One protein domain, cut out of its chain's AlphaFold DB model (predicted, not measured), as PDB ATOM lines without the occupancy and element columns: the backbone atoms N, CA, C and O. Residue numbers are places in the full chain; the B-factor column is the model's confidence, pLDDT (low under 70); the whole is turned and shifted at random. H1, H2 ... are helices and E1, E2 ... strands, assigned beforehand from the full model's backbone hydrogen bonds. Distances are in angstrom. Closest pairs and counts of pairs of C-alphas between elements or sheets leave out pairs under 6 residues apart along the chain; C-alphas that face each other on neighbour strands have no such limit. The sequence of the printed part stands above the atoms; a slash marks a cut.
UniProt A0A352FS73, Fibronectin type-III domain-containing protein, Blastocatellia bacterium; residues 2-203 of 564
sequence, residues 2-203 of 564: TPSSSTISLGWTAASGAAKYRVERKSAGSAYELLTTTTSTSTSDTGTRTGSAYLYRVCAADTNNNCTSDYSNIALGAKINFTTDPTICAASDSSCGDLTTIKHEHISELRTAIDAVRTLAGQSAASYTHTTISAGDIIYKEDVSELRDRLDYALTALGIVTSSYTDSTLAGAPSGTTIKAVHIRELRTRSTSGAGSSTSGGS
ATOM      1  N   THR A   2     161.297 180.867 136.480       30.78
ATOM      2  CA  THR A   2     162.268 179.761 136.399       30.78
ATOM      3  C   THR A   2     163.145 179.995 135.163       30.78
ATOM      4  O   THR A   2     162.588 180.250 134.092       30.78
ATOM      5  N   PRO A   3     164.487 179.970 135.259       33.84
ATOM      6  CA  PRO A   3     165.340 180.210 134.101       33.84
ATOM      7  C   PRO A   3     165.312 178.975 133.192       33.84
ATOM      8  O   PRO A   3     165.704 177.891 133.612       33.84
ATOM      9  N   SER A   4     164.859 179.125 131.944       39.38
ATOM     10  CA  SER A   4     165.116 178.148 130.879       39.38
ATOM     11  C   SER A   4     165.875 178.833 129.739       39.38
ATOM     12  O   SER A   4     165.647 179.998 129.417       39.38
ATOM     13  N   SER A   5     166.837 178.109 129.179       53.12
ATOM     14  CA  SER A   5     168.096 178.559 128.563       53.12
ATOM     15  C   SER A   5     168.026 179.298 127.212       53.12
ATOM     16  O   SER A   5     169.018 179.359 126.485       53.12
ATOM     17  N   SER A   6     166.900 179.915 126.852       61.12
ATOM     18  CA  SER A   6     166.795 180.711 125.614       61.12
ATOM     19  C   SER A   6     165.851 181.912 125.688       61.12
ATOM     20  O   SER A   6     165.884 182.755 124.784       61.12
ATOM     21  N   THR A   7     165.057 182.039 126.756       80.38
ATOM     22  CA  THR A   7     163.967 183.020 126.855       80.38
ATOM     23  C   THR A   7     163.829 183.572 128.272       80.38
ATOM     24  O   THR A   7     164.077 182.866 129.248       80.38
ATOM     25  N   ILE A   8     163.410 184.834 128.401       89.81
ATOM     26  CA  ILE A   8     163.022 185.400 129.700       89.81
ATOM     27  C   ILE A   8     161.519 185.187 129.863       89.81
ATOM     28  O   ILE A   8     160.732 185.704 129.075       89.81
ATOM     29  N   SER A   9     161.119 184.414 130.871       90.31
ATOM     30  CA  SER A   9     159.705 184.142 131.155       90.31
ATOM     31  C   SER A   9     159.155 185.145 132.166       90.31
ATOM     32  O   SER A   9     159.691 185.280 133.265       90.31
ATOM     33  N   LEU A  10     158.070 185.823 131.800       93.06
ATOM     34  CA  LEU A  10     157.390 186.846 132.589       93.06
ATOM     35  C   LEU A  10     156.021 186.332 133.042       93.06
ATOM     36  O   LEU A  10     155.305 185.686 132.277       93.06
ATOM     37  N   GLY A  11     155.639 186.664 134.272       90.19
ATOM     38  CA  GLY A  11     154.314 186.385 134.815       90.19
ATOM     39  C   GLY A  11     153.890 187.482 135.780       90.19
ATOM     40  O   GLY A  11     154.737 188.069 136.453       90.19
ATOM     41  N   TRP A  12     152.592 187.767 135.824       90.25
ATOM     42  CA  TRP A  12     151.992 188.779 136.692       90.25
ATOM     43  C   TRP A  12     150.627 188.322 137.207       90.25
ATOM     44  O   TRP A  12     150.060 187.330 136.750       90.25
ATOM     45  N   THR A  13     150.093 189.051 138.179       88.19
ATOM     46  CA  THR A  13     148.752 188.817 138.720       88.19
ATOM     47  C   THR A  13     147.713 189.517 137.847       88.19
ATOM     48  O   THR A  13     147.951 190.627 137.374       88.19
ATOM     49  N   ALA A  14     146.558 188.883 137.626       82.12
ATOM     50  CA  ALA A  14     145.484 189.482 136.838       82.12
ATOM     51  C   ALA A  14     144.960 190.778 137.488       82.12
ATOM     52  O   ALA A  14     144.668 190.800 138.682       82.12
ATOM     53  N   ALA A  15     144.795 191.835 136.692       78.69
ATOM     54  CA  ALA A  15     144.117 193.057 137.107       78.69
ATOM     55  C   ALA A  15     142.593 192.894 136.969       78.69
ATOM     56  O   ALA A  15     142.102 192.302 136.004       78.69
ATOM     57  N   SER A  16     141.833 193.426 137.931       78.94
ATOM     58  CA  SER A  16     140.367 193.345 137.915       78.94
ATOM     59  C   SER A  16     139.790 194.010 136.659       78.94
ATOM     60  O   SER A  16     140.135 195.147 136.345       78.94
ATOM     61  N   GLY A  17     138.932 193.294 135.928       76.94
ATOM     62  CA  GLY A  17     138.287 193.793 134.707       76.94
ATOM     63  C   GLY A  17     139.192 193.893 133.470       76.94
ATOM     64  O   GLY A  17     138.724 194.330 132.419       76.94
ATOM     65  N   ALA A  18     140.462 193.481 133.550       78.62
ATOM     66  CA  ALA A  18     141.383 193.545 132.420       78.62
ATOM     67  C   ALA A  18     141.162 192.383 131.438       78.62
ATOM     68  O   ALA A  18     141.378 191.217 131.769       78.62
ATOM     69  N   ALA A  19     140.780 192.709 130.201       85.12
ATOM     70  CA  ALA A  19     140.633 191.737 129.113       85.12
ATOM     71  C   ALA A  19     141.948 191.473 128.353       85.12
ATOM     72  O   ALA A  19     142.059 190.500 127.606       85.12
ATOM     73  N   LYS A  20     142.936 192.362 128.507       92.94
ATOM     74  CA  LYS A  20     144.193 192.366 127.757       92.94
ATOM     75  C   LYS A  20     145.280 193.090 128.548       92.94
ATOM     76  O   LYS A  20     144.985 193.985 129.338       92.94
ATOM     77  N   TYR A  21     146.532 192.724 128.298       95.44
ATOM     78  CA  TYR A  21     147.717 193.325 128.898       95.44
ATOM     79  C   TYR A  21     148.694 193.802 127.829       95.44
ATOM     80  O   TYR A  21     148.879 193.144 126.800       95.44
ATOM     81  N   ARG A  22     149.358 194.924 128.103       96.25
ATOM     82  CA  ARG A  22     150.495 195.441 127.335       96.25
ATOM     83  C   ARG A  22     151.765 195.268 128.152       96.25
ATOM     84  O   ARG A  22     151.848 195.766 129.271       96.25
ATOM     85  N   VAL A  23     152.743 194.576 127.576       96.88
ATOM     86  CA  VAL A  23     154.043 194.299 128.193       96.88
ATOM     87  C   VAL A  23     155.085 195.182 127.529       96.88
ATOM     88  O   VAL A  23     155.215 195.183 126.303       96.88
ATOM     89  N   GLU A  24     155.840 195.916 128.335       96.56
ATOM     90  CA  GLU A  24     156.929 196.767 127.869       96.56
ATOM     91  C   GLU A  24     158.271 196.287 128.391       96.56
ATOM     92  O   GLU A  24     158.366 195.726 129.485       96.56
ATOM     93  N   ARG A  25     159.313 196.552 127.607       96.25
ATOM     94  CA  ARG A  25     160.697 196.216 127.914       96.25
ATOM     95  C   ARG A  25     161.579 197.445 127.775       96.25
ATOM     96  O   ARG A  25     161.418 198.219 126.840       96.25
ATOM     97  N   LYS A  26     162.562 197.576 128.660       95.38
ATOM     98  CA  LYS A  26     163.637 198.564 128.578       95.38
ATOM     99  C   LYS A  26     164.992 197.861 128.539       95.38
ATOM    100  O   LYS A  26     165.284 197.009 129.378       95.38
ATOM    101  N   SER A  27     165.817 198.256 127.574       94.56
ATOM    102  CA  SER A  27     167.232 197.873 127.466       94.56
ATOM    103  C   SER A  27     168.134 198.956 128.075       94.56
ATOM    104  O   SER A  27     167.693 200.089 128.302       94.56
ATOM    105  N   ALA A  28     169.413 198.643 128.298       91.94
ATOM    106  CA  ALA A  28     170.405 199.622 128.749       91.94
ATOM    107  C   ALA A  28     170.432 200.866 127.836       91.94
ATOM    108  O   ALA A  28     170.498 200.737 126.615       91.94
ATOM    109  N   GLY A  29     170.343 202.063 128.428       85.56
ATOM    110  CA  GLY A  29     170.373 203.344 127.703       85.56
ATOM    111  C   GLY A  29     169.130 203.682 126.862       85.56
ATOM    112  O   GLY A  29     169.127 204.708 126.191       85.56
ATOM    113  N   SER A  30     168.080 202.856 126.893       89.81
ATOM    114  CA  SER A  30     166.844 203.061 126.112       89.81
ATOM    115  C   SER A  30     165.645 203.440 126.987       89.81
ATOM    116  O   SER A  30     165.679 203.293 128.211       89.81
ATOM    117  N   ALA A  31     164.570 203.923 126.361       90.25
ATOM    118  CA  ALA A  31     163.263 204.052 127.000       90.25
ATOM    119  C   ALA A  31     162.528 202.694 127.044       90.25
ATOM    120  O   ALA A  31     162.999 201.702 126.489       90.25
ATOM    121  N   TYR A  32     161.379 202.637 127.724       94.62
ATOM    122  CA  TYR A  32     160.489 201.475 127.631       94.62
ATOM    123  C   TYR A  32     159.813 201.431 126.260       94.62
ATOM    124  O   TYR A  32     159.236 202.422 125.816       94.62
ATOM    125  N   GLU A  33     159.842 200.263 125.631       94.25
ATOM    126  CA  GLU A  33     159.222 199.992 124.338       94.25
ATOM    127  C   GLU A  33     158.218 198.846 124.457       94.25
ATOM    128  O   GLU A  33     158.343 197.972 125.320       94.25
ATOM    129  N   LEU A  34     157.212 198.835 123.578       95.19
ATOM    130  CA  LEU A  34     156.241 197.748 123.504       95.19
ATOM    131  C   LEU A  34     156.948 196.446 123.110       95.19
ATOM    132  O   LEU A  34     157.480 196.338 122.008       95.19
ATOM    133  N   LEU A  35     156.899 195.445 123.989       95.12
ATOM    134  CA  LEU A  35     157.357 194.094 123.676       95.12
ATOM    135  C   LEU A  35     156.244 193.307 122.981       95.12
ATOM    136  O   LEU A  35     156.447 192.745 121.910       95.12
ATOM    137  N   THR A  36     155.072 193.230 123.615       96.12
ATOM    138  CA  THR A  36     153.921 192.481 123.100       96.12
ATOM    139  C   THR A  36     152.628 192.885 123.809       96.12
ATOM    140  O   THR A  36     152.640 193.589 124.823       96.12
ATOM    141  N   THR A  37     151.500 192.392 123.301       96.19
ATOM    142  CA  THR A  37     150.223 192.396 124.021       96.19
ATOM    143  C   THR A  37     149.675 190.979 124.122       96.19
ATOM    144  O   THR A  37     149.830 190.194 123.190       96.19
ATOM    145  N   THR A  38     149.040 190.639 125.239       95.69
ATOM    146  CA  THR A  38     148.543 189.281 125.500       95.69
ATOM    147  C   THR A  38     147.268 189.311 126.339       95.69
ATOM    148  O   THR A  38     147.043 190.246 127.104       95.69
ATOM    149  N   THR A  39     146.415 188.300 126.188       94.50
ATOM    150  CA  THR A  39     145.241 188.074 127.052       94.50
ATOM    151  C   THR A  39     145.572 187.180 128.250       94.50
ATOM    152  O   THR A  39     144.780 187.082 129.181       94.50
ATOM    153  N   SER A  40     146.738 186.529 128.238       93.25
ATOM    154  CA  SER A  40     147.241 185.707 129.342       93.25
ATOM    155  C   SER A  40     147.989 186.561 130.363       93.25
ATOM    156  O   SER A  40     148.512 187.622 130.035       93.25
ATOM    157  N   THR A  41     148.119 186.074 131.596       93.06
ATOM    158  CA  THR A  41     148.908 186.725 132.658       93.06
ATOM    159  C   THR A  41     150.391 186.330 132.649       93.06
ATOM    160  O   THR A  41     151.086 186.401 133.665       93.06
ATOM    161  N   SER A  42     150.882 185.871 131.499       93.75
ATOM    162  CA  SER A  42     152.269 185.480 131.277       93.75
ATOM    163  C   SER A  42     152.664 185.628 129.809       93.75
ATOM    164  O   SER A  42     151.819 185.609 128.907       93.75
ATOM    165  N   THR A  43     153.963 185.798 129.570       95.00
ATOM    166  CA  THR A  43     154.574 185.805 128.234       95.00
ATOM    167  C   THR A  43     156.059 185.455 128.328       95.00
ATOM    168  O   THR A  43     156.641 185.496 129.411       95.00
ATOM    169  N   SER A  44     156.698 185.173 127.195       92.44
ATOM    170  CA  SER A  44     158.149 184.988 127.112       92.44
ATOM    171  C   SER A  44     158.774 185.998 126.150       92.44
ATOM    172  O   SER A  44     158.234 186.237 125.071       92.44
ATOM    173  N   ASP A  45     159.919 186.572 126.525       93.56
ATOM    174  CA  ASP A  45     160.749 187.396 125.644       93.56
ATOM    175  C   ASP A  45     161.856 186.547 124.997       93.56
ATOM    176  O   ASP A  45     162.801 186.088 125.653       93.56
ATOM    177  N   THR A  46     161.727 186.343 123.686       89.75
ATOM    178  CA  THR A  46     162.682 185.612 122.842       89.75
ATOM    179  C   THR A  46     163.707 186.535 122.169       89.75
ATOM    180  O   THR A  46     164.775 186.070 121.775       89.75
ATOM    181  N   GLY A  47     163.436 187.844 122.085       87.44
ATOM    182  CA  GLY A  47     164.253 188.853 121.397       87.44
ATOM    183  C   GLY A  47     165.389 189.409 122.256       87.44
ATOM    184  O   GLY A  47     165.712 190.595 122.172       87.44
ATOM    185  N   THR A  48     165.946 188.575 123.131       88.19
ATOM    186  CA  THR A  48     166.914 188.935 124.174       88.19
ATOM    187  C   THR A  48     168.329 188.529 123.769       88.19
ATOM    188  O   THR A  48     168.552 187.445 123.220       88.19
ATOM    189  N   ARG A  49     169.315 189.380 124.062       89.94
ATOM    190  CA  ARG A  49     170.733 189.126 123.773       89.94
ATOM    191  C   ARG A  49     171.414 188.442 124.957       89.94
ATOM    192  O   ARG A  49     171.221 188.851 126.097       89.94
ATOM    193  N   THR A  50     172.212 187.409 124.688       88.44
ATOM    194  CA  THR A  50     172.985 186.704 125.725       88.44
ATOM    195  C   THR A  50     173.961 187.666 126.400       88.44
ATOM    196  O   THR A  50     174.569 188.495 125.724       88.44
ATOM    197  N   GLY A  51     174.089 187.581 127.724       88.56
ATOM    198  CA  GLY A  51     174.923 188.498 128.505       88.56
ATOM    199  C   GLY A  51     174.288 189.874 128.728       88.56
ATOM    200  O   GLY A  51     174.995 190.823 129.039       88.56
ATOM    201  N   SER A  52     172.979 190.035 128.503       92.69
ATOM    202  CA  SER A  52     172.272 191.312 128.693       92.69
ATOM    203  C   SER A  52     171.115 191.182 129.685       92.69
ATOM    204  O   SER A  52     170.459 190.139 129.762       92.69
ATOM    205  N   ALA A  53     170.864 192.263 130.424       95.25
ATOM    206  CA  ALA A  53     169.748 192.409 131.350       95.25
ATOM    207  C   ALA A  53     168.722 193.422 130.825       95.25
ATOM    208  O   ALA A  53     169.071 194.345 130.084       95.25
ATOM    209  N   TYR A  54     167.465 193.247 131.227       96.44
ATOM    210  CA  TYR A  54     166.328 194.054 130.794       96.44
ATOM    211  C   TYR A  54     165.379 194.331 131.957       96.44
ATOM    212  O   TYR A  54     165.241 193.507 132.864       96.44
ATOM    213  N   LEU A  55     164.691 195.473 131.893       96.44
ATOM    214  CA  LEU A  55     163.563 195.774 132.770       96.44
ATOM    215  C   LEU A  55     162.243 195.566 132.034       96.44
ATOM    216  O   LEU A  55     162.139 195.875 130.848       96.44
ATOM    217  N   TYR A  56     161.228 195.112 132.758       96.50
ATOM    218  CA  TYR A  56     159.890 194.865 132.241       96.50
ATOM    219  C   TYR A  56     158.836 195.519 133.121       96.50
ATOM    220  O   TYR A  56     159.003 195.612 134.335       96.50
ATOM    221  N   ARG A  57     157.730 195.933 132.510       94.94
ATOM    222  CA  ARG A  57     156.525 196.385 133.215       94.94
ATOM    223  C   ARG A  57     155.287 196.026 132.406       94.94
ATOM    224  O   ARG A  57     155.366 195.909 131.181       94.94
ATOM    225  N   VAL A  58     154.154 195.857 133.075       94.75
ATOM    226  CA  VAL A  58     152.888 195.495 132.431       94.75
ATOM    227  C   VAL A  58     151.764 196.422 132.879       94.75
ATOM    228  O   VAL A  58     151.744 196.846 134.027       94.75
ATOM    229  N   CYS A  59     150.827 196.735 131.994       90.50
ATOM    230  CA  CYS A  59     149.587 197.438 132.327       90.50
ATOM    231  C   CYS A  59     148.392 196.663 131.749       90.50
ATOM    232  O   CYS A  59     148.541 195.936 130.756       90.50
ATOM    233  N   ALA A  60     147.207 196.815 132.343       91.12
ATOM    234  CA  ALA A  60     145.965 196.459 131.664       91.12
ATOM    235  C   ALA A  60     145.801 197.363 130.436       91.12
ATOM    236  O   ALA A  60     146.160 198.540 130.497       91.12
ATOM    237  N   ALA A  61     145.296 196.821 129.332       89.75
ATOM    238  CA  ALA A  61     145.183 197.545 128.075       89.75
ATOM    239  C   ALA A  61     143.788 197.450 127.449       89.75
ATOM    240  O   ALA A  61     143.106 196.429 127.570       89.75
ATOM    241  N   ASP A  62     143.394 198.504 126.733       85.00
ATOM    242  CA  ASP A  62     142.183 198.526 125.911       85.00
ATOM    243  C   ASP A  62     142.369 197.759 124.583       85.00
ATOM    244  O   ASP A  62     143.430 197.206 124.268       85.00
ATOM    245  N   THR A  63     141.319 197.733 123.758       87.69
ATOM    246  CA  THR A  63     141.339 197.101 122.428       87.69
ATOM    247  C   THR A  63     142.355 197.748 121.472       87.69
ATOM    248  O   THR A  63     142.827 197.081 120.552       87.69
ATOM    249  N   ASN A  64     142.739 199.003 121.719       87.69
ATOM    250  CA  ASN A  64     143.705 199.775 120.936       87.69
ATOM    251  C   ASN A  64     145.146 199.676 121.480       87.69
ATOM    252  O   ASN A  64     146.039 200.333 120.948       87.69
ATOM    253  N   ASN A  65     145.403 198.829 122.486       86.50
ATOM    254  CA  ASN A  65     146.703 198.636 123.150       86.50
ATOM    255  C   ASN A  65     147.183 199.821 124.009       86.50
ATOM    256  O   ASN A  65     148.379 199.909 124.329       86.50
ATOM    257  N   ASN A  66     146.282 200.719 124.400       85.31
ATOM    258  CA  ASN A  66     146.595 201.783 125.349       85.31
ATOM    259  C   ASN A  66     146.463 201.259 126.773       85.31
ATOM    260  O   ASN A  66     145.535 200.506 127.062       85.31
ATOM    261  N   CYS A  67     147.367 201.671 127.661       85.69
ATOM    262  CA  CYS A  67     147.255 201.331 129.074       85.69
ATOM    263  C   CYS A  67     146.006 201.977 129.683       85.69
ATOM    264  O   CYS A  67     145.818 203.187 129.583       85.69
ATOM    265  N   THR A  68     145.175 201.166 130.333       84.75
ATOM    266  CA  THR A  68     143.981 201.591 131.079       84.75
ATOM    267  C   THR A  68     144.174 201.506 132.590       84.75
ATOM    268  O   THR A  68     143.293 201.906 133.344       84.75
ATOM    269  N   SER A  69     145.303 200.958 133.038       82.50
ATOM    270  CA  SER A  69     145.743 200.961 134.431       82.50
ATOM    271  C   SER A  69     147.118 201.604 134.548       82.50
ATOM    272  O   SER A  69     147.843 201.722 133.555       82.50
ATOM    273  N   ASP A  70     147.519 201.892 135.784       82.94
ATOM    274  CA  ASP A  70     148.928 202.094 136.102       82.94
ATOM    275  C   ASP A  70     149.753 200.860 135.714       82.94
ATOM    276  O   ASP A  70     149.238 199.735 135.609       82.94
ATOM    277  N   TYR A  71     151.050 201.072 135.505       88.00
ATOM    278  CA  TYR A  71     151.977 199.971 135.298       88.00
ATOM    279  C   TYR A  71     152.223 199.210 136.602       88.00
ATOM    280  O   TYR A  71     152.242 199.777 137.696       88.00
ATOM    281  N   SER A  72     152.492 197.916 136.458       87.12
ATOM    282  CA  SER A  72     153.025 197.066 137.510       87.12
ATOM    283  C   SER A  72     154.327 197.628 138.076       87.12
ATOM    284  O   SER A  72     154.969 198.515 137.501       87.12
ATOM    285  N   ASN A  73     154.782 197.013 139.161       83.81
ATOM    286  CA  ASN A  73     156.186 197.082 139.513       83.81
ATOM    287  C   ASN A  73     157.085 196.680 138.342       83.81
ATOM    288  O   ASN A  73     156.693 195.951 137.425       83.81
ATOM    289  N   ILE A  74     158.316 197.162 138.413       90.69
ATOM    290  CA  ILE A  74     159.354 196.821 137.456       90.69
ATOM    291  C   ILE A  74     159.849 195.406 137.760       90.69
ATOM    292  O   ILE A  74     160.065 195.063 138.915       90.69
ATOM    293  N   ALA A  75     160.071 194.586 136.741       93.56
ATOM    294  CA  ALA A  75     160.725 193.291 136.875       93.56
ATOM    295  C   ALA A  75     162.066 193.287 136.137       93.56
ATOM    296  O   ALA A  75     162.163 193.781 135.017       93.56
ATOM    297  N   LEU A  76     163.088 192.702 136.751       95.38
ATOM    298  CA  LEU A  76     164.372 192.407 136.133       95.38
ATOM    299  C   LEU A  76     164.329 191.013 135.509       95.38
ATOM    300  O   LEU A  76     163.912 190.048 136.151       95.38
ATOM    301  N   GLY A  77     164.846 190.903 134.289       94.56
ATOM    302  CA  GLY A  77     165.222 189.625 133.694       94.56
ATOM    303  C   GLY A  77     166.536 189.751 132.934       94.56
ATOM    304  O   GLY A  77     166.675 190.642 132.094       94.56
ATOM    305  N   ALA A  78     167.486 188.851 133.187       93.25
ATOM    306  CA  ALA A  78     168.747 188.794 132.451       93.25
ATOM    307  C   ALA A  78     168.931 187.463 131.725       93.25
ATOM    308  O   ALA A  78     168.655 186.390 132.260       93.25
ATOM    309  N   LYS A  79     169.436 187.533 130.490       90.75
ATOM    310  CA  LYS A  79     169.758 186.355 129.680       90.75
ATOM    311  C   LYS A  79     171.193 185.920 129.954       90.75
ATOM    312  O   LYS A  79     172.090 186.141 129.137       90.75
ATOM    313  N   ILE A  80     171.398 185.328 131.125       90.06
ATOM    314  CA  ILE A  80     172.673 184.748 131.551       90.06
ATOM    315  C   ILE A  80     172.534 183.230 131.585       90.06
ATOM    316  O   ILE A  80     171.589 182.705 132.168       90.06
ATOM    317  N   ASN A  81     173.493 182.534 130.978       84.31
ATOM    318  CA  ASN A  81     173.568 181.081 131.017       84.31
ATOM    319  C   ASN A  81     174.724 180.672 131.929       84.31
ATOM    320  O   ASN A  81     175.883 180.811 131.552       84.31
ATOM    321  N   PHE A  82     174.394 180.156 133.111       89.56
ATOM    322  CA  PHE A  82     175.357 179.493 133.985       89.56
ATOM    323  C   PHE A  82     175.578 178.076 133.464       89.56
ATOM    324  O   PHE A  82     174.760 177.183 133.684       89.56
ATOM    325  N   THR A  83     176.632 177.905 132.676       87.06
ATOM    326  CA  THR A  83     176.916 176.646 131.973       87.06
ATOM    327  C   THR A  83     177.693 175.680 132.845       87.06
ATOM    328  O   THR A  83     177.531 174.466 132.728       87.06
ATOM    329  N   THR A  84     178.508 176.226 133.743       86.94
ATOM    330  CA  THR A  84     179.339 175.446 134.640       86.94
ATOM    331  C   THR A  84     178.566 175.135 135.909       86.94
ATOM    332  O   THR A  84     178.125 176.046 136.613       86.94
ATOM    333  N   ASP A  85     178.398 173.840 136.184       86.44
ATOM    334  CA  ASP A  85     177.572 173.311 137.272       86.44
ATOM    335  C   ASP A  85     176.233 174.070 137.361       86.44
ATOM    336  O   ASP A  85     176.023 174.859 138.292       86.44
ATOM    337  N   PRO A  86     175.335 173.918 136.359       83.88
ATOM    338  CA  PRO A  86     174.096 174.702 136.271       83.88
ATOM    339  C   PRO A  86     173.275 174.638 137.562       83.88
ATOM    340  O   PRO A  86     172.675 175.629 137.984       83.88
ATOM    341  N   THR A  87     173.352 173.490 138.236       85.25
ATOM    342  CA  THR A  87     172.933 173.308 139.620       85.25
ATOM    343  C   THR A  87     174.173 173.215 140.506       85.25
ATOM    344  O   THR A  87     174.895 172.225 140.456       85.25
ATOM    345  N   ILE A  88     174.414 174.226 141.344       90.00
ATOM    346  CA  ILE A  88     175.385 174.113 142.443       90.00
ATOM    347  C   ILE A  88     174.746 173.199 143.482       90.00
ATOM    348  O   ILE A  88     173.669 173.555 143.941       90.00
ATOM    349  N   CYS A  89     175.357 172.082 143.871       87.62
ATOM    350  CA  CYS A  89     174.823 171.095 144.818       87.62
ATOM    351  C   CYS A  89     175.489 171.186 146.203       87.62
ATOM    352  O   CYS A  89     176.699 171.383 146.309       87.62
ATOM    353  N   ALA A  90     174.696 171.038 147.267       87.25
ATOM    354  CA  ALA A  90     175.108 171.081 148.668       87.25
ATOM    355  C   ALA A  90     174.596 169.854 149.422       87.25
ATOM    356  O   ALA A  90     173.601 169.249 149.036       87.25
ATOM    357  N   ALA A  91     175.221 169.539 150.559       83.06
ATOM    358  CA  ALA A  91     174.863 168.367 151.363       83.06
ATOM    359  C   ALA A  91     173.421 168.397 151.903       83.06
ATOM    360  O   ALA A  91     172.872 167.356 152.244       83.06
ATOM    361  N   SER A  92     172.807 169.579 151.981       80.19
ATOM    362  CA  SER A  92     171.416 169.763 152.402       80.19
ATOM    363  C   SER A  92     170.384 169.474 151.307       80.19
ATOM    364  O   SER A  92     169.191 169.501 151.592       80.19
ATOM    365  N   ASP A  93     170.802 169.256 150.059       83.12
ATOM    366  CA  ASP A  93     169.871 169.063 148.951       83.12
ATOM    367  C   ASP A  93     169.503 167.585 148.799       83.12
ATOM    368  O   ASP A  93     170.335 166.741 148.482       83.12
ATOM    369  N   SER A  94     168.218 167.271 148.947       71.19
ATOM    370  CA  SER A  94     167.695 165.905 148.821       71.19
ATOM    371  C   SER A  94     167.655 165.368 147.383       71.19
ATOM    372  O   SER A  94     167.347 164.198 147.178       71.19
ATOM    373  N   SER A  95     167.898 166.217 146.381       70.44
ATOM    374  CA  SER A  95     167.685 165.913 144.956       70.44
ATOM    375  C   SER A  95     168.879 166.259 144.064       70.44
ATOM    376  O   SER A  95     168.718 166.409 142.854       70.44
ATOM    377  N   CYS A  96     170.058 166.443 144.651       69.44
ATOM    378  CA  CYS A  96     171.278 166.782 143.925       69.44
ATOM    379  C   CYS A  96     172.207 165.565 143.832       69.44
ATOM    380  O   CYS A  96     172.140 164.671 144.671       69.44
ATOM    381  N   GLY A  97     173.039 165.525 142.787       72.56
ATOM    382  CA  GLY A  97     174.100 164.525 142.643       72.56
ATOM    383  C   GLY A  97     175.282 164.826 143.569       72.56
ATOM    384  O   GLY A  97     175.099 165.217 144.720       72.56
ATOM    385  N   ASP A  98     176.502 164.679 143.057       80.31
ATOM    386  CA  ASP A  98     177.716 164.963 143.826       80.31
ATOM    387  C   ASP A  98     177.799 166.431 144.286       80.31
ATOM    388  O   ASP A  98     177.312 167.350 143.619       80.31
ATOM    389  N   LEU A  99     178.441 166.654 145.440       86.00
ATOM    390  CA  LEU A  99     178.671 167.994 145.981       86.00
ATOM    391  C   LEU A  99     179.485 168.838 144.999       86.00
ATOM    392  O   LEU A  99     180.533 168.412 144.512       86.00
ATOM    393  N   THR A 100     179.034 170.065 144.749       89.69
ATOM    394  CA  THR A 100     179.736 170.972 143.841       89.69
ATOM    395  C   THR A 100     180.810 171.746 144.592       89.69
ATOM    396  O   THR A 100     180.511 172.545 145.480       89.69
ATOM    397  N   THR A 101     182.064 171.565 144.187       89.69
ATOM    398  CA  THR A 101     183.165 172.430 144.623       89.69
ATOM    399  C   THR A 101     183.046 173.793 143.949       89.69
ATOM    400  O   THR A 101     182.995 173.873 142.722       89.69
ATOM    401  N   ILE A 102     183.026 174.868 144.741       90.50
ATOM    402  CA  ILE A 102     183.027 176.233 144.206       90.50
ATOM    403  C   ILE A 102     184.396 176.546 143.603       90.50
ATOM    404  O   ILE A 102     185.424 176.340 144.247       90.50
ATOM    405  N   LYS A 103     184.401 177.038 142.363       90.69
ATOM    406  CA  LYS A 103     185.609 177.264 141.559       90.69
ATOM    407  C   LYS A 103     185.540 178.579 140.784       90.69
ATOM    408  O   LYS A 103     184.495 179.229 140.721       90.69
ATOM    409  N   HIS A 104     186.665 178.969 140.191       90.50
ATOM    410  CA  HIS A 104     186.832 180.260 139.518       90.50
ATOM    411  C   HIS A 104     185.813 180.538 138.399       90.50
ATOM    412  O   HIS A 104     185.418 181.688 138.197       90.50
ATOM    413  N   GLU A 105     185.335 179.509 137.695       93.06
ATOM    414  CA  GLU A 105     184.335 179.657 136.637       93.06
ATOM    415  C   GLU A 105     183.006 180.179 137.190       93.06
ATOM    416  O   GLU A 105     182.395 181.047 136.573       93.06
ATOM    417  N   HIS A 106     182.584 179.732 138.381       94.56
ATOM    418  CA  HIS A 106     181.349 180.219 139.006       94.56
ATOM    419  C   HIS A 106     181.431 181.716 139.309       94.56
ATOM    420  O   HIS A 106     180.461 182.444 139.102       94.56
ATOM    421  N   ILE A 107     182.599 182.177 139.762       95.12
ATOM    422  CA  ILE A 107     182.853 183.592 140.041       95.12
ATOM    423  C   ILE A 107     182.885 184.396 138.741       95.12
ATOM    424  O   ILE A 107     182.261 185.450 138.654       95.12
ATOM    425  N   SER A 108     183.541 183.884 137.702       92.62
ATOM    426  CA  SER A 108     183.652 184.558 136.401       92.62
ATOM    427  C   SER A 108     182.294 184.695 135.694       92.62
ATOM    428  O   SER A 108     181.971 185.756 135.149       92.62
ATOM    429  N   GLU A 109     181.453 183.657 135.756       94.19
ATOM    430  CA  GLU A 109     180.071 183.712 135.267       94.19
ATOM    431  C   GLU A 109     179.234 184.734 136.060       94.19
ATOM    432  O   GLU A 109     178.457 185.486 135.469       94.19
ATOM    433  N   LEU A 110     179.407 184.810 137.386       96.38
ATOM    434  CA  LEU A 110     178.714 185.790 138.228       96.38
ATOM    435  C   LEU A 110     179.152 187.229 137.954       96.38
ATOM    436  O   LEU A 110     178.291 188.104 137.882       96.38
ATOM    437  N   ARG A 111     180.448 187.486 137.744       95.88
ATOM    438  CA  ARG A 111     180.947 188.809 137.327       95.88
ATOM    439  C   ARG A 111     180.268 189.260 136.035       95.88
ATOM    440  O   ARG A 111     179.705 190.348 135.983       95.88
ATOM    441  N   THR A 112     180.196 188.367 135.045       93.31
ATOM    442  CA  THR A 112     179.493 188.620 133.773       93.31
ATOM    443  C   THR A 112     178.005 188.922 133.987       93.31
ATOM    444  O   THR A 112     177.459 189.847 133.385       93.31
ATOM    445  N   ALA A 113     177.337 188.158 134.856       95.56
ATOM    446  CA  ALA A 113     175.929 188.365 135.183       95.56
ATOM    447  C   ALA A 113     175.682 189.735 135.833       95.56
ATOM    448  O   ALA A 113     174.760 190.456 135.456       95.56
ATOM    449  N   ILE A 114     176.532 190.105 136.788       97.06
ATOM    450  CA  ILE A 114     176.437 191.359 137.534       97.06
ATOM    451  C   ILE A 114     176.738 192.548 136.626       97.06
ATOM    452  O   ILE A 114     175.997 193.529 136.657       97.06
ATOM    453  N   ASP A 115     177.739 192.456 135.753       96.38
ATOM    454  CA  ASP A 115     178.053 193.520 134.798       96.38
ATOM    455  C   ASP A 115     176.919 193.777 133.798       96.38
ATOM    456  O   ASP A 115     176.682 194.927 133.413       96.38
ATOM    457  N   ALA A 116     176.145 192.749 133.433       95.88
ATOM    458  CA  ALA A 116     174.940 192.928 132.626       95.88
ATOM    459  C   ALA A 116     173.878 193.773 133.357       95.88
ATOM    460  O   ALA A 116     173.283 194.673 132.758       95.88
ATOM    461  N   VAL A 117     173.666 193.521 134.656       97.06
ATOM    462  CA  VAL A 117     172.745 194.300 135.506       97.06
ATOM    463  C   VAL A 117     173.271 195.724 135.723       97.06
ATOM    464  O   VAL A 117     172.516 196.687 135.606       97.06
ATOM    465  N   ARG A 118     174.577 195.887 135.955       96.75
ATOM    466  CA  ARG A 118     175.230 197.200 136.100       96.75
ATOM    467  C   ARG A 118     175.105 198.047 134.840       96.75
ATOM    468  O   ARG A 118     174.731 199.213 134.924       96.75
ATOM    469  N   THR A 119     175.323 197.444 133.676       96.38
ATOM    470  CA  THR A 119     175.156 198.114 132.379       96.38
ATOM    471  C   THR A 119     173.717 198.601 132.193       96.38
ATOM    472  O   THR A 119     173.493 199.733 131.765       96.38
ATOM    473  N   LEU A 120     172.721 197.785 132.566       95.81
ATOM    474  CA  LEU A 120     171.310 198.187 132.554       95.81
ATOM    475  C   LEU A 120     171.031 199.364 133.502       95.81
ATOM    476  O   LEU A 120     170.238 200.242 133.159       95.81
ATOM    477  N   ALA A 121     171.711 199.407 134.651       91.56
ATOM    478  CA  ALA A 121     171.643 200.489 135.635       91.56
ATOM    479  C   ALA A 121     172.395 201.768 135.217       91.56
ATOM    480  O   ALA A 121     172.421 202.732 135.979       91.56
ATOM    481  N   GLY A 122     173.017 201.795 134.032       91.31
ATOM    482  CA  GLY A 122     173.829 202.927 133.575       91.31
ATOM    483  C   GLY A 122     175.186 203.033 134.277       91.31
ATOM    484  O   GLY A 122     175.793 204.099 134.277       91.31
ATOM    485  N   GLN A 123     175.659 201.947 134.887       92.25
ATOM    486  CA  GLN A 123     176.933 201.887 135.598       92.25
ATOM    487  C   GLN A 123     178.005 201.206 134.738       92.25
ATOM    488  O   GLN A 123     177.705 200.366 133.887       92.25
ATOM    489  N   SER A 124     179.273 201.534 134.991       92.94
ATOM    490  CA  SER A 124     180.411 200.828 134.395       92.94
ATOM    491  C   SER A 124     180.560 199.411 134.961       92.94
ATOM    492  O   SER A 124     180.066 199.112 136.057       92.94
ATOM    493  N   ALA A 125     181.300 198.560 134.243       90.75
ATOM    494  CA  ALA A 125     181.696 197.236 134.725       90.75
ATOM    495  C   ALA A 125     182.345 197.316 136.119       90.75
ATOM    496  O   ALA A 125     183.006 198.306 136.458       90.75
ATOM    497  N   ALA A 126     182.092 196.308 136.947       90.56
ATOM    498  CA  ALA A 126     182.586 196.250 138.312       90.56
ATOM    499  C   ALA A 126     184.107 196.047 138.358       90.56
ATOM    500  O   ALA A 126     184.693 195.305 137.573       90.56
ATOM    501  N   SER A 127     184.745 196.689 139.335       92.06
ATOM    502  CA  SER A 127     186.128 196.406 139.720       92.06
ATOM    503  C   SER A 127     186.152 195.525 140.967       92.06
ATOM    504  O   SER A 127     185.369 195.754 141.901       92.06
ATOM    505  N   TYR A 128     187.062 194.550 140.959       92.12
ATOM    506  CA  TYR A 128     187.239 193.538 141.998       92.12
ATOM    507  C   TYR A 128     188.673 193.548 142.516       92.12
ATOM    508  O   TYR A 128     189.596 193.790 141.733       92.12
ATOM    509  N   THR A 129     188.858 193.237 143.799       92.88
ATOM    510  CA  THR A 129     190.189 193.151 144.421       92.88
ATOM    511  C   THR A 129     191.055 192.110 143.710       92.88
ATOM    512  O   THR A 129     192.160 192.418 143.259       92.88
ATOM    513  N   HIS A 130     190.525 190.902 143.501       90.75
ATOM    514  CA  HIS A 130     191.168 189.897 142.656       90.75
ATOM    515  C   HIS A 130     190.721 190.075 141.204       90.75
ATOM    516  O   HIS A 130     189.725 189.504 140.752       90.75
ATOM    517  N   THR A 131     191.449 190.906 140.462       88.06
ATOM    518  CA  THR A 131     191.121 191.259 139.070       88.06
ATOM    519  C   THR A 131     191.108 190.048 138.133       88.06
ATOM    520  O   THR A 131     190.269 189.982 137.235       88.06
ATOM    521  N   THR A 132     191.950 189.048 138.393       85.75
ATOM    522  CA  THR A 132     191.984 187.758 137.690       85.75
ATOM    523  C   THR A 132     191.903 186.608 138.687       85.75
ATOM    524  O   THR A 132     192.652 186.603 139.659       85.75
ATOM    525  N   ILE A 133     191.031 185.633 138.421       87.81
ATOM    526  CA  ILE A 133     190.938 184.369 139.163       87.81
ATOM    527  C   ILE A 133     191.026 183.238 138.139       87.81
ATOM    528  O   ILE A 133     190.280 183.229 137.159       87.81
ATOM    529  N   SER A 134     191.946 182.307 138.354       91.19
ATOM    530  CA  SER A 134     192.294 181.221 137.438       91.19
ATOM    531  C   SER A 134     191.999 179.849 138.046       91.19
ATOM    532  O   SER A 134     191.704 179.702 139.233       91.19
ATOM    533  N   ALA A 135     192.086 178.809 137.215       89.62
ATOM    534  CA  ALA A 135     191.931 177.433 137.666       89.62
ATOM    535  C   ALA A 135     192.959 177.083 138.754       89.62
ATOM    536  O   ALA A 135     194.162 177.199 138.539       89.62
ATOM    537  N   GLY A 136     192.466 176.609 139.899       83.06
ATOM    538  CA  GLY A 136     193.290 176.244 141.055       83.06
ATOM    539  C   GLY A 136     193.493 177.367 142.075       83.06
ATOM    540  O   GLY A 136     193.979 177.077 143.168       83.06
ATOM    541  N   ASP A 137     193.080 178.601 141.769       86.44
ATOM    542  CA  ASP A 137     193.142 179.704 142.727       86.44
ATOM    543  C   ASP A 137     192.150 179.498 143.876       86.44
ATOM    544  O   ASP A 137     191.052 178.952 143.714       86.44
ATOM    545  N   ILE A 138     192.548 179.965 145.057       84.94
ATOM    546  CA  ILE A 138     191.682 179.992 146.232       84.94
ATOM    547  C   ILE A 138     190.626 181.075 146.013       84.94
ATOM    548  O   ILE A 138     190.959 182.214 145.701       84.94
ATOM    549  N   ILE A 139     189.354 180.723 146.209       88.25
ATOM    550  CA  ILE A 139     188.265 181.702 146.233       88.25
ATOM    551  C   ILE A 139     188.209 182.313 147.627       88.25
ATOM    552  O   ILE A 139     187.904 181.626 148.607       88.25
ATOM    553  N   TYR A 140     188.520 183.599 147.710       87.50
ATOM    554  CA  TYR A 140     188.521 184.343 148.955       87.50
ATOM    555  C   TYR A 140     187.122 184.866 149.282       87.50
ATOM    556  O   TYR A 140     186.221 184.916 148.441       87.50
ATOM    557  N   LYS A 141     186.916 185.285 150.534       87.00
ATOM    558  CA  LYS A 141     185.620 185.827 150.961       87.00
ATOM    559  C   LYS A 141     185.301 187.156 150.271       87.00
ATOM    560  O   LYS A 141     184.135 187.415 149.985       87.00
ATOM    561  N   GLU A 142     186.331 187.935 149.944       87.81
ATOM    562  CA  GLU A 142     186.259 189.171 149.163       87.81
ATOM    563  C   GLU A 142     185.638 188.930 147.784       87.81
ATOM    564  O   GLU A 142     184.800 189.717 147.349       87.81
ATOM    565  N   ASP A 143     185.957 187.803 147.136       91.75
ATOM    566  CA  ASP A 143     185.432 187.480 145.805       91.75
ATOM    567  C   ASP A 143     183.918 187.319 145.799       91.75
ATOM    568  O   ASP A 143     183.287 187.532 144.772       91.75
ATOM    569  N   VAL A 144     183.323 186.949 146.933       93.12
ATOM    570  CA  VAL A 144     181.876 186.782 147.073       93.12
ATOM    571  C   VAL A 144     181.235 188.025 147.678       93.12
ATOM    572  O   VAL A 144     180.178 188.439 147.202       93.12
ATOM    573  N   SER A 145     181.855 188.654 148.684       91.19
ATOM    574  CA  SER A 145     181.306 189.874 149.287       91.19
ATOM    575  C   SER A 145     181.256 191.022 148.281       91.19
ATOM    576  O   SER A 145     180.232 191.685 148.174       91.19
ATOM    577  N   GLU A 146     182.287 191.190 147.448       93.44
ATOM    578  CA  GLU A 146     182.270 192.218 146.406       93.44
ATOM    579  C   GLU A 146     181.198 191.942 145.342       93.44
ATOM    580  O   GLU A 146     180.558 192.875 144.867       93.44
ATOM    581  N   LEU A 147     180.933 190.680 144.973       95.94
ATOM    582  CA  LEU A 147     179.827 190.364 144.055       95.94
ATOM    583  C   LEU A 147     178.475 190.780 144.641       95.94
ATOM    584  O   LEU A 147     177.655 191.336 143.911       95.94
ATOM    585  N   ARG A 148     178.259 190.536 145.941       94.31
ATOM    586  CA  ARG A 148     177.048 190.961 146.658       94.31
ATOM    587  C   ARG A 148     176.900 192.478 146.607       94.31
ATOM    588  O   ARG A 148     175.925 192.964 146.043       94.31
ATOM    589  N   ASP A 149     177.920 193.207 147.051       88.38
ATOM    590  CA  ASP A 149     177.901 194.672 147.111       88.38
ATOM    591  C   ASP A 149     177.654 195.303 145.733       88.38
ATOM    592  O   ASP A 149     176.847 196.222 145.574       88.38
ATOM    593  N   ARG A 150     178.344 194.806 144.697       91.69
ATOM    594  CA  ARG A 150     178.241 195.347 143.332       91.69
ATOM    595  C   ARG A 150     176.890 195.041 142.693       91.69
ATOM    596  O   ARG A 150     176.410 195.869 141.913       91.69
ATOM    597  N   LEU A 151     176.303 193.880 142.992       94.06
ATOM    598  CA  LEU A 151     174.972 193.508 142.528       94.06
ATOM    599  C   LEU A 151     173.895 194.319 143.247       94.06
ATOM    600  O   LEU A 151     173.052 194.910 142.579       94.06
ATOM    601  N   ASP A 152     173.943 194.410 144.575       87.12
ATOM    602  CA  ASP A 152     172.931 195.122 145.363       87.12
ATOM    603  C   ASP A 152     172.923 196.624 145.050       87.12
ATOM    604  O   ASP A 152     171.852 197.214 144.896       87.12
ATOM    605  N   TYR A 153     174.093 197.230 144.821       82.50
ATOM    606  CA  TYR A 153     174.187 198.613 144.343       82.50
ATOM    607  C   TYR A 153     173.523 198.807 142.964       82.50
ATOM    608  O   TYR A 153     172.855 199.815 142.720       82.50
ATOM    609  N   ALA A 154     173.666 197.839 142.052       86.19
ATOM    610  CA  ALA A 154     173.033 197.889 140.733       86.19
ATOM    611  C   ALA A 154     171.514 197.660 140.805       86.19
ATOM    612  O   ALA A 154     170.752 198.377 140.159       86.19
ATOM    613  N   LEU A 155     171.066 196.693 141.610       86.31
ATOM    614  CA  LEU A 155     169.648 196.387 141.814       86.31
ATOM    615  C   LEU A 155     168.912 197.554 142.483       86.31
ATOM    616  O   LEU A 155     167.830 197.925 142.029       86.31
ATOM    617  N   THR A 156     169.543 198.198 143.469       82.44
ATOM    618  CA  THR A 156     169.016 199.403 144.128       82.44
ATOM    619  C   THR A 156     168.834 200.545 143.130       82.44
ATOM    620  O   THR A 156     167.762 201.145 143.072       82.44
ATOM    621  N   ALA A 157     169.831 200.806 142.277       80.38
ATOM    622  CA  ALA A 157     169.739 201.833 141.235       80.38
ATOM    623  C   ALA A 157     168.633 201.551 140.198       80.38
ATOM    624  O   ALA A 157     168.096 202.476 139.590       80.38
ATOM    625  N   LEU A 158     168.272 200.279 140.001       83.25
ATOM    626  CA  LEU A 158     167.179 199.848 139.125       83.25
ATOM    627  C   LEU A 158     165.807 199.817 139.819       83.25
ATOM    628  O   LEU A 158     164.808 199.540 139.153       83.25
ATOM    629  N   GLY A 159     165.740 200.083 141.128       82.38
ATOM    630  CA  GLY A 159     164.512 199.974 141.918       82.38
ATOM    631  C   GLY A 159     164.027 198.532 142.106       82.38
ATOM    632  O   GLY A 159     162.829 198.309 142.281       82.38
ATOM    633  N   ILE A 160     164.930 197.550 142.030       85.12
ATOM    634  CA  ILE A 160     164.640 196.136 142.292       85.12
ATOM    635  C   ILE A 160     164.810 195.863 143.786       85.12
ATOM    636  O   ILE A 160     165.818 196.242 144.375       85.12
ATOM    637  N   VAL A 161     163.829 195.195 144.395       79.31
ATOM    638  CA  VAL A 161     163.861 194.881 145.827       79.31
ATOM    639  C   VAL A 161     164.815 193.727 146.072       79.31
ATOM    640  O   VAL A 161     164.715 192.673 145.440       79.31
ATOM    641  N   THR A 162     165.718 193.919 147.025       76.19
ATOM    642  CA  THR A 162     166.631 192.893 147.519       76.19
ATOM    643  C   THR A 162     166.326 192.613 148.988       76.19
ATOM    644  O   THR A 162     165.979 193.510 149.752       76.19
ATOM    645  N   SER A 163     166.410 191.346 149.394       74.50
ATOM    646  CA  SER A 163     166.356 190.944 150.804       74.50
ATOM    647  C   SER A 163     167.771 190.757 151.349       74.50
ATOM    648  O   SER A 163     168.728 190.633 150.581       74.50
ATOM    649  N   SER A 164     167.936 190.626 152.663       81.00
ATOM    650  CA  SER A 164     169.204 190.141 153.224       81.00
ATOM    651  C   SER A 164     169.570 188.772 152.628       81.00
ATOM    652  O   SER A 164     168.684 187.989 152.270       81.00
ATOM    653  N   TYR A 165     170.867 188.500 152.454       82.19
ATOM    654  CA  TYR A 165     171.329 187.164 152.063       82.19
ATOM    655  C   TYR A 165     171.032 186.163 153.174       82.19
ATOM    656  O   TYR A 165     171.167 186.490 154.352       82.19
ATOM    657  N   THR A 166     170.675 184.940 152.784       85.81
ATOM    658  CA  THR A 166     170.306 183.862 153.713       85.81
ATOM    659  C   THR A 166     171.448 183.530 154.678       85.81
ATOM    660  O   THR A 166     171.219 183.266 155.854       85.81
ATOM    661  N   ASP A 167     172.686 183.577 154.187       81.06
ATOM    662  CA  ASP A 167     173.897 183.504 155.006       81.06
ATOM    663  C   ASP A 167     174.709 184.788 154.787       81.06
ATOM    664  O   ASP A 167     175.453 184.931 153.804       81.06
ATOM    665  N   SER A 168     174.467 185.768 155.660       78.94
ATOM    666  CA  SER A 168     175.021 187.123 155.580       78.94
ATOM    667  C   SER A 168     176.481 187.197 156.031       78.94
ATOM    668  O   SER A 168     177.229 188.041 155.543       78.94
ATOM    669  N   THR A 169     176.913 186.290 156.905       77.00
ATOM    670  CA  THR A 169     178.268 186.267 157.460       77.00
ATOM    671  C   THR A 169     179.297 185.758 156.451       77.00
ATOM    672  O   THR A 169     179.335 184.574 156.124       77.00
ATOM    673  N   LEU A 170     180.174 186.659 155.996       81.56
ATOM    674  CA  LEU A 170     181.413 186.344 155.279       81.56
ATOM    675  C   LEU A 170     182.609 186.914 156.067       81.56
ATOM    676  O   LEU A 170     182.994 188.072 155.899       81.56
ATOM    677  N   ALA A 171     183.177 186.111 156.964       73.25
ATOM    678  CA  ALA A 171     184.349 186.444 157.765       73.25
ATOM    679  C   ALA A 171     185.657 186.030 157.067       73.25
ATOM    680  O   ALA A 171     185.722 185.004 156.385       73.25
ATOM    681  N   GLY A 172     186.701 186.846 157.240       68.62
ATOM    682  CA  GLY A 172     188.072 186.533 156.824       68.62
ATOM    683  C   GLY A 172     188.858 185.799 157.914       68.62
ATOM    684  O   GLY A 172     188.334 185.498 158.986       68.62
ATOM    685  N   ALA A 173     190.134 185.515 157.648       58.78
ATOM    686  CA  ALA A 173     191.038 184.950 158.650       58.78
ATOM    687  C   ALA A 173     191.108 185.835 159.920       58.78
ATOM    688  O   ALA A 173     191.001 187.057 159.810       58.78
ATOM    689  N   PRO A 174     191.304 185.250 161.121       60.75
ATOM    690  CA  PRO A 174     191.589 183.834 161.386       60.75
ATOM    691  C   PRO A 174     190.343 182.930 161.436       60.75
ATOM    692  O   PRO A 174     190.482 181.711 161.436       60.75
ATOM    693  N   SER A 175     189.136 183.497 161.428       64.69
ATOM    694  CA  SER A 175     187.859 182.769 161.502       64.69
ATOM    695  C   SER A 175     187.134 182.784 160.154       64.69
ATOM    696  O   SER A 175     185.982 183.202 160.060       64.69
ATOM    697  N   GLY A 176     187.838 182.360 159.100       67.44
ATOM    698  CA  GLY A 176     187.337 182.408 157.729       67.44
ATOM    699  C   GLY A 176     186.069 181.573 157.544       67.44
ATOM    700  O   GLY A 176     186.056 180.382 157.853       67.44
ATOM    701  N   THR A 177     185.005 182.170 157.014       74.62
ATOM    702  CA  THR A 177     183.812 181.415 156.598       74.62
ATOM    703  C   THR A 177     184.080 180.662 155.309       74.62
ATOM    704  O   THR A 177     184.550 181.235 154.327       74.62
ATOM    705  N   THR A 178     183.704 179.387 155.281       83.81
ATOM    706  CA  THR A 178     183.662 178.606 154.045       83.81
ATOM    707  C   THR A 178     182.584 179.159 153.117       83.81
ATOM    708  O   THR A 178     181.442 179.348 153.540       83.81
ATOM    709  N   ILE A 179     182.926 179.374 151.845       87.44
ATOM    710  CA  ILE A 179     181.940 179.721 150.820       87.44
ATOM    711  C   ILE A 179     181.016 178.525 150.593       87.44
ATOM    712  O   ILE A 179     181.458 177.431 150.241       87.44
ATOM    713  N   LYS A 180     179.719 178.732 150.818       87.75
ATOM    714  CA  LYS A 180     178.680 177.705 150.705       87.75
ATOM    715  C   LYS A 180     177.936 177.849 149.384       87.75
ATOM    716  O   LYS A 180     177.851 178.931 148.808       87.75
ATOM    717  N   ALA A 181     177.277 176.773 148.959       88.94
ATOM    718  CA  ALA A 181     176.429 176.789 147.770       88.94
ATOM    719  C   ALA A 181     175.362 177.897 147.797       88.94
ATOM    720  O   ALA A 181     175.082 178.498 146.762       88.94
ATOM    721  N   VAL A 182     174.795 178.196 148.975       87.25
ATOM    722  CA  VAL A 182     173.786 179.255 149.143       87.25
ATOM    723  C   VAL A 182     174.307 180.623 148.691       87.25
ATOM    724  O   VAL A 182     173.582 181.350 148.017       87.25
ATOM    725  N   HIS A 183     175.588 180.930 148.934       91.38
ATOM    726  CA  HIS A 183     176.190 182.206 148.542       91.38
ATOM    727  C   HIS A 183     176.191 182.397 147.020       91.38
ATOM    728  O   HIS A 183     175.867 183.475 146.531       91.38
ATOM    729  N   ILE A 184     176.493 181.334 146.269       93.75
ATOM    730  CA  ILE A 184     176.535 181.355 144.801       93.75
ATOM    731  C   ILE A 184     175.124 181.282 144.205       93.75
ATOM    732  O   ILE A 184     174.809 182.028 143.277       93.75
ATOM    733  N   ARG A 185     174.243 180.427 144.743       91.81
ATOM    734  CA  ARG A 185     172.859 180.277 144.253       91.81
ATOM    735  C   ARG A 185     172.054 181.567 144.381       91.81
ATOM    736  O   ARG A 185     171.341 181.928 143.442       91.81
ATOM    737  N   GLU A 186     172.168 182.264 145.511       92.56
ATOM    738  CA  GLU A 186     171.473 183.538 145.714       92.56
ATOM    739  C   GLU A 186     171.962 184.600 144.723       92.56
ATOM    740  O   GLU A 186     171.139 185.241 144.072       92.56
ATOM    741  N   LEU A 187     173.280 184.730 144.524       94.75
ATOM    742  CA  LEU A 187     173.854 185.652 143.537       94.75
ATOM    743  C   LEU A 187     173.409 185.323 142.103       94.75
ATOM    744  O   LEU A 187     173.027 186.225 141.354       94.75
ATOM    745  N   ARG A 188     173.388 184.038 141.716       94.62
ATOM    746  CA  ARG A 188     172.891 183.600 140.396       94.62
ATOM    747  C   ARG A 188     171.419 183.967 140.202       94.62
ATOM    748  O   ARG A 188     171.030 184.444 139.138       94.62
ATOM    749  N   THR A 189     170.605 183.786 141.238       91.50
ATOM    750  CA  THR A 189     169.168 184.091 141.194       91.50
ATOM    751  C   THR A 189     168.918 185.595 141.086       91.50
ATOM    752  O   THR A 189     168.203 186.034 140.185       91.50
ATOM    753  N   ARG A 190     169.552 186.397 141.951       92.81
ATOM    754  CA  ARG A 190     169.371 187.859 142.014       92.81
ATOM    755  C   ARG A 190     169.918 188.592 140.791       92.81
ATOM    756  O   ARG A 190     169.366 189.609 140.388       92.81
ATOM    757  N   SER A 191     170.986 188.080 140.179       94.06
ATOM    758  CA  SER A 191     171.554 188.665 138.954       94.06
ATOM    759  C   SER A 191     170.747 188.348 137.692       94.06
ATOM    760  O   SER A 191     170.924 189.013 136.673       94.06
ATOM    761  N   THR A 192     169.848 187.358 137.737       92.94
ATOM    762  CA  THR A 192     169.053 186.939 136.569       92.94
ATOM    763  C   THR A 192     167.579 187.275 136.660       92.94
ATOM    764  O   THR A 192     166.919 187.385 135.625       92.94
ATOM    765  N   SER A 193     167.057 187.469 137.867       91.19
ATOM    766  CA  SER A 193     165.656 187.800 138.082       91.19
ATOM    767  C   SER A 193     165.463 188.612 139.353       91.19
ATOM    768  O   SER A 193     166.171 188.437 140.342       91.19
ATOM    769  N   GLY A 194     164.467 189.484 139.327       86.44
ATOM    770  CA  GLY A 194     164.075 190.281 140.477       86.44
ATOM    771  C   GLY A 194     162.817 191.071 140.169       86.44
ATOM    772  O   GLY A 194     162.430 191.222 139.011       86.44
ATOM    773  N   ALA A 195     162.166 191.570 141.204       83.44
ATOM    774  CA  ALA A 195     161.016 192.444 141.070       83.44
ATOM    775  C   ALA A 195     161.218 193.649 141.986       83.44
ATOM    776  O   ALA A 195     161.686 193.512 143.112       83.44
ATOM    777  N   GLY A 196     160.904 194.837 141.491       76.00
ATOM    778  CA  GLY A 196     160.736 196.025 142.312       76.00
ATOM    779  C   GLY A 196     159.504 195.892 143.198       76.00
ATOM    780  O   GLY A 196     158.661 195.016 142.982       76.00
ATOM    781  N   SER A 197     159.383 196.770 144.187       63.81
ATOM    782  CA  SER A 197     158.203 196.808 145.047       63.81
ATOM    783  C   SER A 197     156.965 197.037 144.194       63.81
ATOM    784  O   SER A 197     157.003 197.830 143.252       63.81
ATOM    785  N   SER A 198     155.866 196.352 144.524       51.84
ATOM    786  CA  SER A 198     154.510 196.618 144.025       51.84
ATOM    787  C   SER A 198     154.022 197.981 144.509       51.84
ATOM    788  O   SER A 198     153.113 198.098 145.322       51.84
ATOM    789  N   THR A 199     154.670 199.016 144.009       40.50
ATOM    790  CA  THR A 199     154.269 200.408 144.066       40.50
ATOM    791  C   THR A 199     154.145 200.807 142.610       40.50
ATOM    792  O   THR A 199     155.148 200.834 141.895       40.50
ATOM    793  N   SER A 200     152.901 200.965 142.166       35.38
ATOM    794  CA  SER A 200     152.474 201.401 140.839       35.38
ATOM    795  C   SER A 200     153.547 202.230 140.137       35.38
ATOM    796  O   SER A 200     153.997 203.251 140.658       35.38
ATOM    797  N   GLY A 201     154.003 201.743 138.985       32.75
ATOM    798  CA  GLY A 201     155.126 202.299 138.249       32.75
ATOM    799  C   GLY A 201     154.880 203.745 137.834       32.75
ATOM    800  O   GLY A 201     154.268 204.010 136.803       32.75
ATOM    801  N   GLY A 202     155.445 204.663 138.609       32.00
ATOM    802  CA  GLY A 202     155.597 206.069 138.294       32.00
ATOM    803  C   GLY A 202     156.594 206.672 139.269       32.00
ATOM    804  O   GLY A 202     156.300 206.807 140.451       32.00
ATOM    805  N   SER A 203     157.766 207.079 138.784       37.38
ATOM    806  CA  SER A 203     158.539 208.129 139.449       37.38
ATOM    807  C   SER A 203     157.770 209.448 139.317       37.38
ATOM    808  O   SER A 203     158.151 210.341 138.572       37.38
TER     809      SER A 203
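AT A GLANCE: This is residues 2 to 203 of the 564 residues of the protein "Fibronectin type-III domain-containing protein" of Blastocatellia bacterium (UniProt A0A352FS73). A small, partial sandwich of strands makes one end of this elongated domain, and a bundle of three helices, H1, H2 and H3, side by side and running the same way, makes the other. In the sandwich the two short strands E1 and E4 cover part of a strongly twisted sheet of E3, E2, E5, E6 and E7; each helix runs toward that sheet, and long unnamed links, residues 121 to 140 and 158 to 180, lead back to the far end of the bundle. The 202 printed residues hold seven named strands and three named helices, in the order E1 E2 E3 E4 E5 E6 H1 H2 H3 E7, and both sheets are antiparallel. The class is mixed, helices and strands, with 84 residues, under half, in named elements. The whole is compact, with a radius of gyration of the C-alphas of 18.7 A and spans of 63 by 38 by 27 A.

IN THESE COORDINATES: E1, residues 8 to 11, begins at C-alpha 8 (163.022, 185.400, 129.700). E2 is residues 21 to 26, E3 residues 32 to 38 and E4 residues 42 to 45. E5, residues 52 to 60, is 27.0 A long, and E6 is residues 75 to 79. H1, residues 104 to 120, is 24.7 A long and begins at C-alpha 104 (186.832, 180.260, 139.518). H2, residues 141 to 157, is 24.6 A long, and H3, residues 181 to 192, 16.8 A. E7, residues 193 to 195, ends at C-alpha 195 (161.016, 192.444, 141.070).

HOW THE PARTS SIT: In the larger sheet these backbone atoms are within hydrogen-bond range: N 23 and O 36 of the hairpin E2 and E3, at 2.9 A, N 24 and O 57 of the neighbours E2 and E5, at 2.9 A, N 54 and O 77 of the hairpin E5 and E6, at 2.9 A, and N 76 and O 194 of the neighbours E6 and E7, at 2.8 A. E1 and E4 are antiparallel, with N 10 and O 43 within hydrogen-bond range at 2.8 A; their sheet and the larger one form a sandwich, two sheets face to face, in which the parts that face each other are 7.8 A centre to centre. H1 and H3 are on one face of the larger sheet, two layers, with H1 at a height of 8.6 A, slantwise to the strands at 45 degrees to E5 on the local plane. The closest C-alphas of E5 and H1, Ser 52 and Ala 116, are 5.0 A apart. H3 stands up from the sheet at 47 degrees, and H2 is not on it. H1 touches H2 at a shallow tilt of 18 degrees, closest at C-alphas Arg 118 and Ala 154, 5.2 A. H1 touches H3 at a shallow tilt of 29 degrees, closest at C-alphas Ile 114 and Ser 191, 5.8 A. H2 touches H3 with residues 144 to 151 alone, closest at C-alphas Leu 151 and Ser 191, 6.9 A. Every O i to N i+4 pair is within hydrogen-bond range in H1, 12 of 13 in H2 and 7 of 8 in H3.

THE WHOLE: The two C-alphas farthest apart, Thr 63 and Pro 174, are 65.0 A apart. The printed part has no cut. The links E5 to E6, E6 to H1, H1 to H2 and H2 to H3 are long. The mean pLDDT of the printed part is 85.5; residues 2 to 6, 96, 172 to 176 and 197 to 203 are under 70.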